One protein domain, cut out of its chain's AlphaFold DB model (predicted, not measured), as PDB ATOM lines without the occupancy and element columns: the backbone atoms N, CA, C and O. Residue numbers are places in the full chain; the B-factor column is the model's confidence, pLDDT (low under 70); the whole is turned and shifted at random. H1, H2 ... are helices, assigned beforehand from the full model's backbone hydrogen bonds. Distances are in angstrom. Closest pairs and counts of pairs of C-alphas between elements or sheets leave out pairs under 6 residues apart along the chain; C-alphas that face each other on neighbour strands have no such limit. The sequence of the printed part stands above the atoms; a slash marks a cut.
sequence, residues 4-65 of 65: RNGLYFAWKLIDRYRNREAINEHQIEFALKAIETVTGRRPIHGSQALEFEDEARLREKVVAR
ATOM      1  N   ARG A   4       6.374  51.486 -10.164       70.31
ATOM      2  CA  ARG A   4       7.828  51.415 -10.392       70.31
ATOM      3  C   ARG A   4       8.427  50.031 -10.134       70.31
ATOM      4  O   ARG A   4       9.246  49.569 -10.921       70.31
ATOM      5  N   ASN A   5       7.996  49.354  -9.067       74.00
ATOM      6  CA  ASN A   5       8.502  48.021  -8.739       74.00
ATOM      7  C   ASN A   5       8.001  46.996  -9.761       74.00
ATOM      8  O   ASN A   5       8.783  46.172 -10.223       74.00
ATOM      9  N   GLY A   6       6.725  47.083 -10.160       78.94
ATOM     10  CA  GLY A   6       6.154  46.220 -11.200       78.94
ATOM     11  C   GLY A   6       6.883  46.354 -12.539       78.94
ATOM     12  O   GLY A   6       7.193  45.351 -13.175       78.94
ATOM     13  N   LEU A   7       7.247  47.582 -12.914       83.12
ATOM     14  CA  LEU A   7       8.006  47.844 -14.132       83.12
ATOM     15  C   LEU A   7       9.453  47.328 -14.074       83.12
ATOM     16  O   LEU A   7       9.938  46.761 -15.048       83.12
ATOM     17  N   TYR A   8      10.141  47.491 -12.940       84.62
ATOM     18  CA  TYR A   8      11.483  46.929 -12.754       84.62
ATOM     19  C   TYR A   8      11.483  45.401 -12.918       84.62
ATOM     20  O   TYR A   8      12.323  44.849 -13.630       84.62
ATOM     21  N   PHE A   9      10.507  44.713 -12.316       86.88
ATOM     22  CA  PHE A   9      10.356  43.265 -12.478       86.88
ATOM     23  C   PHE A   9      10.025  42.862 -13.921       86.88
ATOM     24  O   PHE A   9      10.537  41.846 -14.386       86.88
ATOM     25  N   ALA A  10       9.225  43.657 -14.635       90.38
ATOM     26  CA  ALA A  10       8.902  43.416 -16.038       90.38
ATOM     27  C   ALA A  10      10.145  43.460 -16.936       90.38
ATOM     28  O   ALA A  10      10.400  42.517 -17.683       90.38
ATOM     29  N   TRP A  11      10.974  44.499 -16.801       89.62
ATOM     30  CA  TRP A  11      12.236  44.578 -17.537       89.62
ATOM     31  C   TRP A  11      13.184  43.433 -17.187       89.62
ATOM     32  O   TRP A  11      13.762  42.821 -18.078       89.62
ATOM     33  N   LYS A  12      13.262  43.058 -15.905       91.00
ATOM     34  CA  LYS A  12      14.072  41.916 -15.473       91.00
ATOM     35  C   LYS A  12      13.614  40.599 -16.114       91.00
ATOM     36  O   LYS A  12      14.456  39.776 -16.448       91.00
ATOM     37  N   LEU A  13      12.311  40.373 -16.292       91.81
ATOM     38  CA  LEU A  13      11.801  39.175 -16.975       91.81
ATOM     39  C   LEU A  13      12.206  39.139 -18.455       91.81
ATOM     40  O   LEU A  13      12.612  38.083 -18.938       91.81
ATOM     41  N   ILE A  14      12.162  40.284 -19.140       90.19
ATOM     42  CA  ILE A  14      12.634  40.417 -20.527       90.19
ATOM     43  C   ILE A  14      14.140  40.140 -20.623       90.19
ATOM     44  O   ILE A  14      14.576  39.391 -21.497       90.19
ATOM     45  N   ASP A  15      14.935  40.674 -19.693       91.06
ATOM     46  CA  ASP A  15      16.385  40.454 -19.664       91.06
ATOM     47  C   ASP A  15      16.722  38.965 -19.451       91.06
ATOM     48  O   ASP A  15      17.578  38.409 -20.140       91.06
ATOM     49  N   ARG A  16      15.996  38.276 -18.562       92.75
ATOM     50  CA  ARG A  16      16.139  36.824 -18.346       92.75
ATOM     51  C   ARG A  16      15.770  36.011 -19.587       92.75
ATOM     52  O   ARG A  16      16.475  35.066 -19.931       92.75
ATOM     53  N   TYR A  17      14.703  36.397 -20.283       90.38
ATOM     54  CA  TYR A  17      14.312  35.765 -21.542       90.38
ATOM     55  C   TYR A  17      15.384  35.925 -22.625       90.38
ATOM     56  O   TYR A  17      15.756  34.945 -23.268       90.38
ATOM     57  N   ARG A  18      15.973  37.121 -22.766       86.69
ATOM     58  CA  ARG A  18      17.119  37.353 -23.667       86.69
ATOM     59  C   ARG A  18      18.339  36.512 -23.311       86.69
ATOM     60  O   ARG A  18      19.017  36.014 -24.206       86.69
ATOM     61  N   ASN A  19      18.577  36.298 -22.021       91.25
ATOM     62  CA  ASN A  19      19.632  35.414 -21.523       91.25
ATOM     63  C   ASN A  19      19.307  33.918 -21.679       91.25
ATOM     64  O   ASN A  19      20.067  33.079 -21.198       91.25
ATOM     65  N   ARG A  20      18.209  33.568 -22.369       88.25
ATOM     66  CA  ARG A  20      17.739  32.192 -22.591       88.25
ATOM     67  C   ARG A  20      17.466  31.431 -21.294       88.25
ATOM     68  O   ARG A  20      17.571  30.205 -21.254       88.25
ATOM     69  N   GLU A  21      17.114  32.145 -20.228       92.75
ATOM     70  CA  GLU A  21      16.631  31.510 -19.009       92.75
ATOM     71  C   GLU A  21      15.226  30.932 -19.217       92.75
ATOM     72  O   GLU A  21      14.484  31.346 -20.109       92.75
ATOM     73  N   ALA A  22      14.839  29.991 -18.354       90.44
ATOM     74  CA  ALA A  22      13.512  29.388 -18.363       90.44
ATOM     75  C   ALA A  22      12.438  30.410 -17.942       90.44
ATOM     76  O   ALA A  22      12.076  30.515 -16.768       90.44
ATOM     77  N   ILE A  23      11.953  31.170 -18.921       91.94
ATOM     78  CA  ILE A  23      10.836  32.105 -18.820       91.94
ATOM     79  C   ILE A  23       9.708  31.573 -19.698       91.94
ATOM     80  O   ILE A  23       9.928  31.237 -20.861       91.94
ATOM     81  N   ASN A  24       8.504  31.475 -19.139       90.62
ATOM     82  CA  ASN A  24       7.334  31.048 -19.899       90.62
ATOM     83  C   ASN A  24       6.639  32.234 -20.587       90.62
ATOM     84  O   ASN A  24       6.846  33.397 -20.241       90.62
ATOM     85  N   GLU A  25       5.786  31.925 -21.559       88.25
ATOM     86  CA  GLU A  25       5.081  32.927 -22.362       88.25
ATOM     87  C   GLU A  25       4.202  33.848 -21.502       88.25
ATOM     88  O   GLU A  25       4.242  35.067 -21.658       88.25
ATOM     89  N   HIS A  26       3.522  33.310 -20.486       91.19
ATOM     90  CA  HIS A  26       2.716  34.109 -19.557       91.19
ATOM     91  C   HIS A  26       3.535  35.136 -18.761       91.19
ATOM     92  O   HIS A  26       3.050  36.231 -18.470       91.19
ATOM     93  N   GLN A  27       4.779  34.816 -18.398       92.12
ATOM     94  CA  GLN A  27       5.683  35.754 -17.730       92.12
ATOM     95  C   GLN A  27       6.099  36.892 -18.666       92.12
ATOM     96  O   GLN A  27       6.190  38.038 -18.219       92.12
ATOM     97  N   ILE A  28       6.304  36.599 -19.954       90.94
ATOM     98  CA  ILE A  28       6.558  37.627 -20.966       90.94
ATOM     99  C   ILE A  28       5.320  38.500 -21.161       90.94
ATOM    100  O   ILE A  28       5.423  39.722 -21.085       90.94
ATOM    101  N   GLU A  29       4.136  37.914 -21.337       91.00
ATOM    102  CA  GLU A  29       2.889  38.672 -21.482       91.00
ATOM    103  C   GLU A  29       2.633  39.597 -20.289       91.00
ATOM    104  O   GLU A  29       2.277  40.768 -20.467       91.00
ATOM    105  N   PHE A  30       2.864  39.096 -19.072       91.12
ATOM    106  CA  PHE A  30       2.790  39.893 -17.855       91.12
ATOM    107  C   PHE A  30       3.762  41.079 -17.899       91.12
ATOM    108  O   PHE A  30       3.361  42.213 -17.624       91.12
ATOM    109  N   ALA A  31       5.022  40.840 -18.279       91.62
ATOM    110  CA  ALA A  31       6.032  41.886 -18.384       91.62
ATOM    111  C   ALA A  31       5.640  42.960 -19.414       91.62
ATOM    112  O   ALA A  31       5.667  44.154 -19.109       91.62
ATOM    113  N   LEU A  32       5.193  42.550 -20.601       91.06
ATOM    114  CA  LEU A  32       4.760  43.465 -21.658       91.06
ATOM    115  C   LEU A  32       3.580  44.337 -21.212       91.06
ATOM    116  O   LEU A  32       3.596  45.550 -21.423       91.06
ATOM    117  N   LYS A  33       2.586  43.744 -20.544       90.50
ATOM    118  CA  LYS A  33       1.407  44.459 -20.035       90.50
ATOM    119  C   LYS A  33       1.752  45.429 -18.903       90.50
ATOM    120  O   LYS A  33       1.182  46.519 -18.816       90.50
ATOM    121  N   ALA A  34       2.701  45.067 -18.041       88.75
ATOM    122  CA  ALA A  34       3.208  45.962 -17.006       88.75
ATOM    123  C   ALA A  34       3.939  47.173 -17.615       88.75
ATOM    124  O   ALA A  34       3.728  48.302 -17.167       88.75
ATOM    125  N   ILE A  35       4.739  46.961 -18.666       88.50
ATOM    126  CA  ILE A  35       5.406  48.049 -19.398       88.50
ATOM    127  C   ILE A  35       4.375  48.955 -20.072       88.50
ATOM    128  O   ILE A  35       4.447  50.174 -19.912       88.50
ATOM    129  N   GLU A  36       3.380  48.382 -20.745       89.31
ATOM    130  CA  GLU A  36       2.285  49.122 -21.380       89.31
ATOM    131  C   GLU A  36       1.522  49.992 -20.378       89.31
ATOM    132  O   GLU A  36       1.319  51.180 -20.620       89.31
ATOM    133  N   THR A  37       1.182  49.438 -19.213       87.25
ATOM    134  CA  THR A  37       0.439  50.147 -18.160       87.25
ATOM    135  C   THR A  37       1.185  51.387 -17.661       87.25
ATOM    136  O   THR A  37       0.569  52.411 -17.376       87.25
ATOM    137  N   VAL A  38       2.514  51.316 -17.542       84.25
ATOM    138  CA  VAL A  38       3.317  52.420 -16.990       84.25
ATOM    139  C   VAL A  38       3.741  53.420 -18.065       84.25
ATOM    140  O   VAL A  38       3.810  54.622 -17.806       84.25
ATOM    141  N   THR A  39       4.045  52.946 -19.270       83.00
ATOM    142  CA  THR A  39       4.643  53.775 -20.328       83.00
ATOM    143  C   THR A  39       3.642  54.256 -21.378       83.00
ATOM    144  O   THR A  39       3.936  55.229 -22.088       83.00
ATOM    145  N   GLY A  40       2.475  53.606 -21.454       84.81
ATOM    146  CA  GLY A  40       1.452  53.781 -22.486       84.81
ATOM    147  C   GLY A  40       1.779  53.082 -23.810       84.81
ATOM    148  O   GLY A  40       1.091  53.314 -24.798       84.81
ATOM    149  N   ARG A  41       2.856  52.284 -23.867       84.62
ATOM    150  CA  ARG A  41       3.303  51.598 -25.083       84.62
ATOM    151  C   ARG A  41       3.788  50.193 -24.755       84.62
ATOM    152  O   ARG A  41       4.551  49.997 -23.813       84.62
ATOM    153  N   ARG A  42       3.348  49.219 -25.547       86.12
ATOM    154  CA  ARG A  42       3.732  47.817 -25.394       86.12
ATOM    155  C   ARG A  42       4.934  47.499 -26.295       86.12
ATOM    156  O   ARG A  42       4.842  47.771 -27.491       86.12
ATOM    157  N   PRO A  43       6.033  46.938 -25.761       85.81
ATOM    158  CA  PRO A  43       7.120  46.420 -26.588       85.81
ATOM    159  C   PRO A  43       6.644  45.255 -27.464       85.81
ATOM    160  O   PRO A  43       5.737  44.512 -27.082       85.81
ATOM    161  N   ILE A  44       7.270  45.082 -28.626       86.75
ATOM    162  CA  ILE A  44       6.973  43.968 -29.536       86.75
ATOM    163  C   ILE A  44       7.631  42.690 -29.001       86.75
ATOM    164  O   ILE A  44       8.770  42.729 -28.545       86.75
ATOM    165  N   HIS A  45       6.925  41.563 -29.062       85.94
ATOM    166  CA  HIS A  45       7.449  40.239 -28.722       85.94
ATOM    167  C   HIS A  45       7.040  39.223 -29.790       85.94
ATOM    168  O   HIS A  45       5.911  39.277 -30.280       85.94
ATOM    169  N   GLY A  46       7.946  38.311 -30.142       82.00
ATOM    170  CA  GLY A  46       7.762  37.291 -31.177       82.00
ATOM    171  C   GLY A  46       8.192  37.720 -32.586       82.00
ATOM    172  O   GLY A  46       7.966  36.977 -33.541       82.00
ATOM    173  N   SER A  47       8.820  38.890 -32.745       83.69
ATOM    174  CA  SER A  47       9.296  39.382 -34.044       83.69
ATOM    175  C   SER A  47      10.810  39.273 -34.128       83.69
ATOM    176  O   SER A  47      11.513  39.981 -33.422       83.69
ATOM    177  N   GLN A  48      11.339  38.470 -35.054       79.00
ATOM    178  CA  GLN A  48      12.795  38.329 -35.214       79.00
ATOM    179  C   GLN A  48      13.521  39.656 -35.491       79.00
ATOM    180  O   GLN A  48      14.679  39.802 -35.112       79.00
ATOM    181  N   ALA A  49      12.859  40.609 -36.153       81.06
ATOM    182  CA  ALA A  49      13.468  41.875 -36.560       81.06
ATOM    183  C   ALA A  49      13.202  43.033 -35.586       81.06
ATOM    184  O   ALA A  49      14.013  43.949 -35.507       81.06
ATOM    185  N   LEU A  50      12.073  43.007 -34.870       82.19
ATOM    186  CA  LEU A  50      11.584  44.137 -34.063       82.19
ATOM    187  C   LEU A  50      11.431  43.778 -32.575       82.19
ATOM    188  O   LEU A  50      10.727  44.464 -31.838       82.19
ATOM    189  N   GLU A  51      12.044  42.681 -32.131       83.44
ATOM    190  CA  GLU A  51      11.939  42.190 -30.755       83.44
ATOM    191  C   GLU A  51      12.315  43.282 -29.736       83.44
ATOM    192  O   GLU A  51      13.457  43.743 -29.676       83.44
ATOM    193  N   PHE A  52      11.341  43.679 -28.915       83.75
ATOM    194  CA  PHE A  52      11.425  44.757 -27.928       83.75
ATOM    195  C   PHE A  52      11.842  46.124 -28.502       83.75
ATOM    196  O   PHE A  52      12.508  46.915 -27.830       83.75
ATOM    197  N   GLU A  53      11.421  46.435 -29.730       81.75
ATOM    198  CA  GLU A  53      11.533  47.785 -30.293       81.75
ATOM    199  C   GLU A  53      10.986  48.848 -29.309       81.75
ATOM    200  O   GLU A  53      10.074  48.577 -28.523       81.75
ATOM    201  N   ASP A  54      11.566  50.057 -29.336       77.44
ATOM    202  CA  ASP A  54      11.349  51.172 -28.391       77.44
ATOM    203  C   ASP A  54      11.892  50.988 -26.961       77.44
ATOM    204  O   ASP A  54      11.798  51.920 -26.159       77.44
ATOM    205  N   GLU A  55      12.497  49.852 -26.609       83.62
ATOM    206  CA  GLU A  55      12.932  49.585 -25.233       83.62
ATOM    207  C   GLU A  55      13.810  50.678 -24.615       83.62
ATOM    208  O   GLU A  55      13.519  51.122 -23.505       83.62
ATOM    209  N   ALA A  56      14.860  51.130 -25.310       82.00
ATOM    210  CA  ALA A  56      15.775  52.143 -24.776       82.00
ATOM    211  C   ALA A  56      15.016  53.419 -24.372       82.00
ATOM    212  O   ALA A  56      15.131  53.898 -23.242       82.00
ATOM    213  N   ARG A  57      14.119  53.882 -25.250       80.88
ATOM    214  CA  ARG A  57      13.253  55.045 -25.020       80.88
ATOM    215  C   ARG A  57      12.299  54.830 -23.845       80.88
ATOM    216  O   ARG A  57      12.061  55.739 -23.048       80.88
ATOM    217  N   LEU A  58      11.728  53.630 -23.732       79.50
ATOM    218  CA  LEU A  58      10.796  53.280 -22.660       79.50
ATOM    219  C   LEU A  58      11.502  53.157 -21.303       79.50
ATOM    220  O   LEU A  58      10.915  53.533 -20.287       79.50
ATOM    221  N   ARG A  59      12.757  52.693 -21.279       81.00
ATOM    222  CA  ARG A  59      13.595  52.646 -20.073       81.00
ATOM    223  C   ARG A  59      14.018  54.047 -19.617       81.00
ATOM    224  O   ARG A  59      13.924  54.339 -18.427       81.00
ATOM    225  N   GLU A  60      14.389  54.941 -20.533       76.62
ATOM    226  CA  GLU A  60      14.769  56.330 -20.213       76.62
ATOM    227  C   GLU A  60      13.609  57.154 -19.637       76.62
ATOM    228  O   GLU A  60      13.766  57.841 -18.624       76.62
ATOM    229  N   LYS A  61      12.408  57.032 -20.222       65.94
ATOM    230  CA  LYS A  61      11.196  57.761 -19.795       65.94
ATOM    231  C   LYS A  61      10.823  57.521 -18.323       65.94
ATOM    232  O   LYS A  61      10.085  58.303 -17.728       65.94
ATOM    233  N   VAL A  62      11.315  56.435 -17.734       62.25
ATOM    234  CA  VAL A  62      11.024  56.004 -16.359       62.25
ATOM    235  C   VAL A  62      12.030  56.574 -15.357       62.25
ATOM    236  O   VAL A  62      11.670  56.824 -14.201       62.25
ATOM    237  N   VAL A  63      13.276  56.788 -15.794       58.84
ATOM    238  CA  VAL A  63      14.333  57.423 -14.992       58.84
ATOM    239  C   VAL A  63      14.075  58.926 -14.863       58.84
ATOM    240  O   VAL A  63      14.320  59.498 -13.809       58.84
ATOM    241  N   ALA A  64      13.511  59.550 -15.898       55.38
ATOM    242  CA  ALA A  64      13.268  60.991 -15.958       55.38
ATOM    243  C   ALA A  64      12.043  61.501 -15.155       55.38
ATOM    244  O   ALA A  64      11.626  62.638 -15.371       55.38
ATOM    245  N   ARG A  65      11.430  60.692 -14.274       49.62
ATOM    246  CA  ARG A  65      10.168  61.035 -13.582       49.62
ATOM    247  C   ARG A  65      10.221  60.955 -12.061       49.62
ATOM    248  O   ARG A  65      11.060  60.205 -11.523       49.62
TER     249      ARG A  65
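What this domain is: This is residues 4 to 65 of the 65 residues of an uncharacterized protein of Paraburkholderia bryophila (UniProt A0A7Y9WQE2). Two helices of 15 residues each, H1 and H2, make a helical hairpin, its helices packed on each other at a slant. A long loop, residues 40 to 54, folds back from the end of H2 and returns to a short third helix, H3, by the hairpin's open end, where H1 begins and H2 ends. The printed part has 62 residues with three named helices, in the order H1, H2, H3, and no named strand; its class is all helix. It is compact, with a radius of gyration of the C-alphas of 11.0 A and spans of 32 by 25 by 17 A.

How they stand to each other: Start with H1, residues 4 to 18, and H2, residues 25 to 39, which form a hairpin. They touch, and the closest C-alphas, those of Ala 10 and Ala 31, are 4.0 A apart. Their lines stand at a steep tilt of 43 degrees, and they run opposite ways. Now look at H3, residues 55 to 63: H2 only just touches it, with residue 39 alone and 3 pairs of C-alphas within 8 A. The closest C-alphas there, those of Thr 39 and Leu 58, are 6.6 A apart. H2 and H3 run the same way at a steep tilt of 52 degrees. H1 and H3 are near each other, with 8 pairs of C-alphas within 10 A. In H1 and H2 every O i to N i+4 pair is within hydrogen-bond range; in H3, 3 of 5 are.

Where its parts are: Find C-alpha 4 at (7.828, 51.415, -10.392); from there H1 runs 21.5 A to C-alpha 18. H2 runs 21.0 A from C-alpha 25 at (5.081, 32.927, -22.362) to C-alpha 39. H3 ends at C-alpha 63, (14.333, 57.423, -14.992), 13.0 A from C-alpha 55.

The domain as a whole: The two C-alphas farthest apart, those of Ala 22 and Arg 65, are 32.2 A apart. The printed part has no cut. The link from H1 to H2 is short, with 6 residues; that from H2 to H3 is long, with 15. The mean pLDDT of the printed part is 83.9, and residues 61 to 65 are under 70.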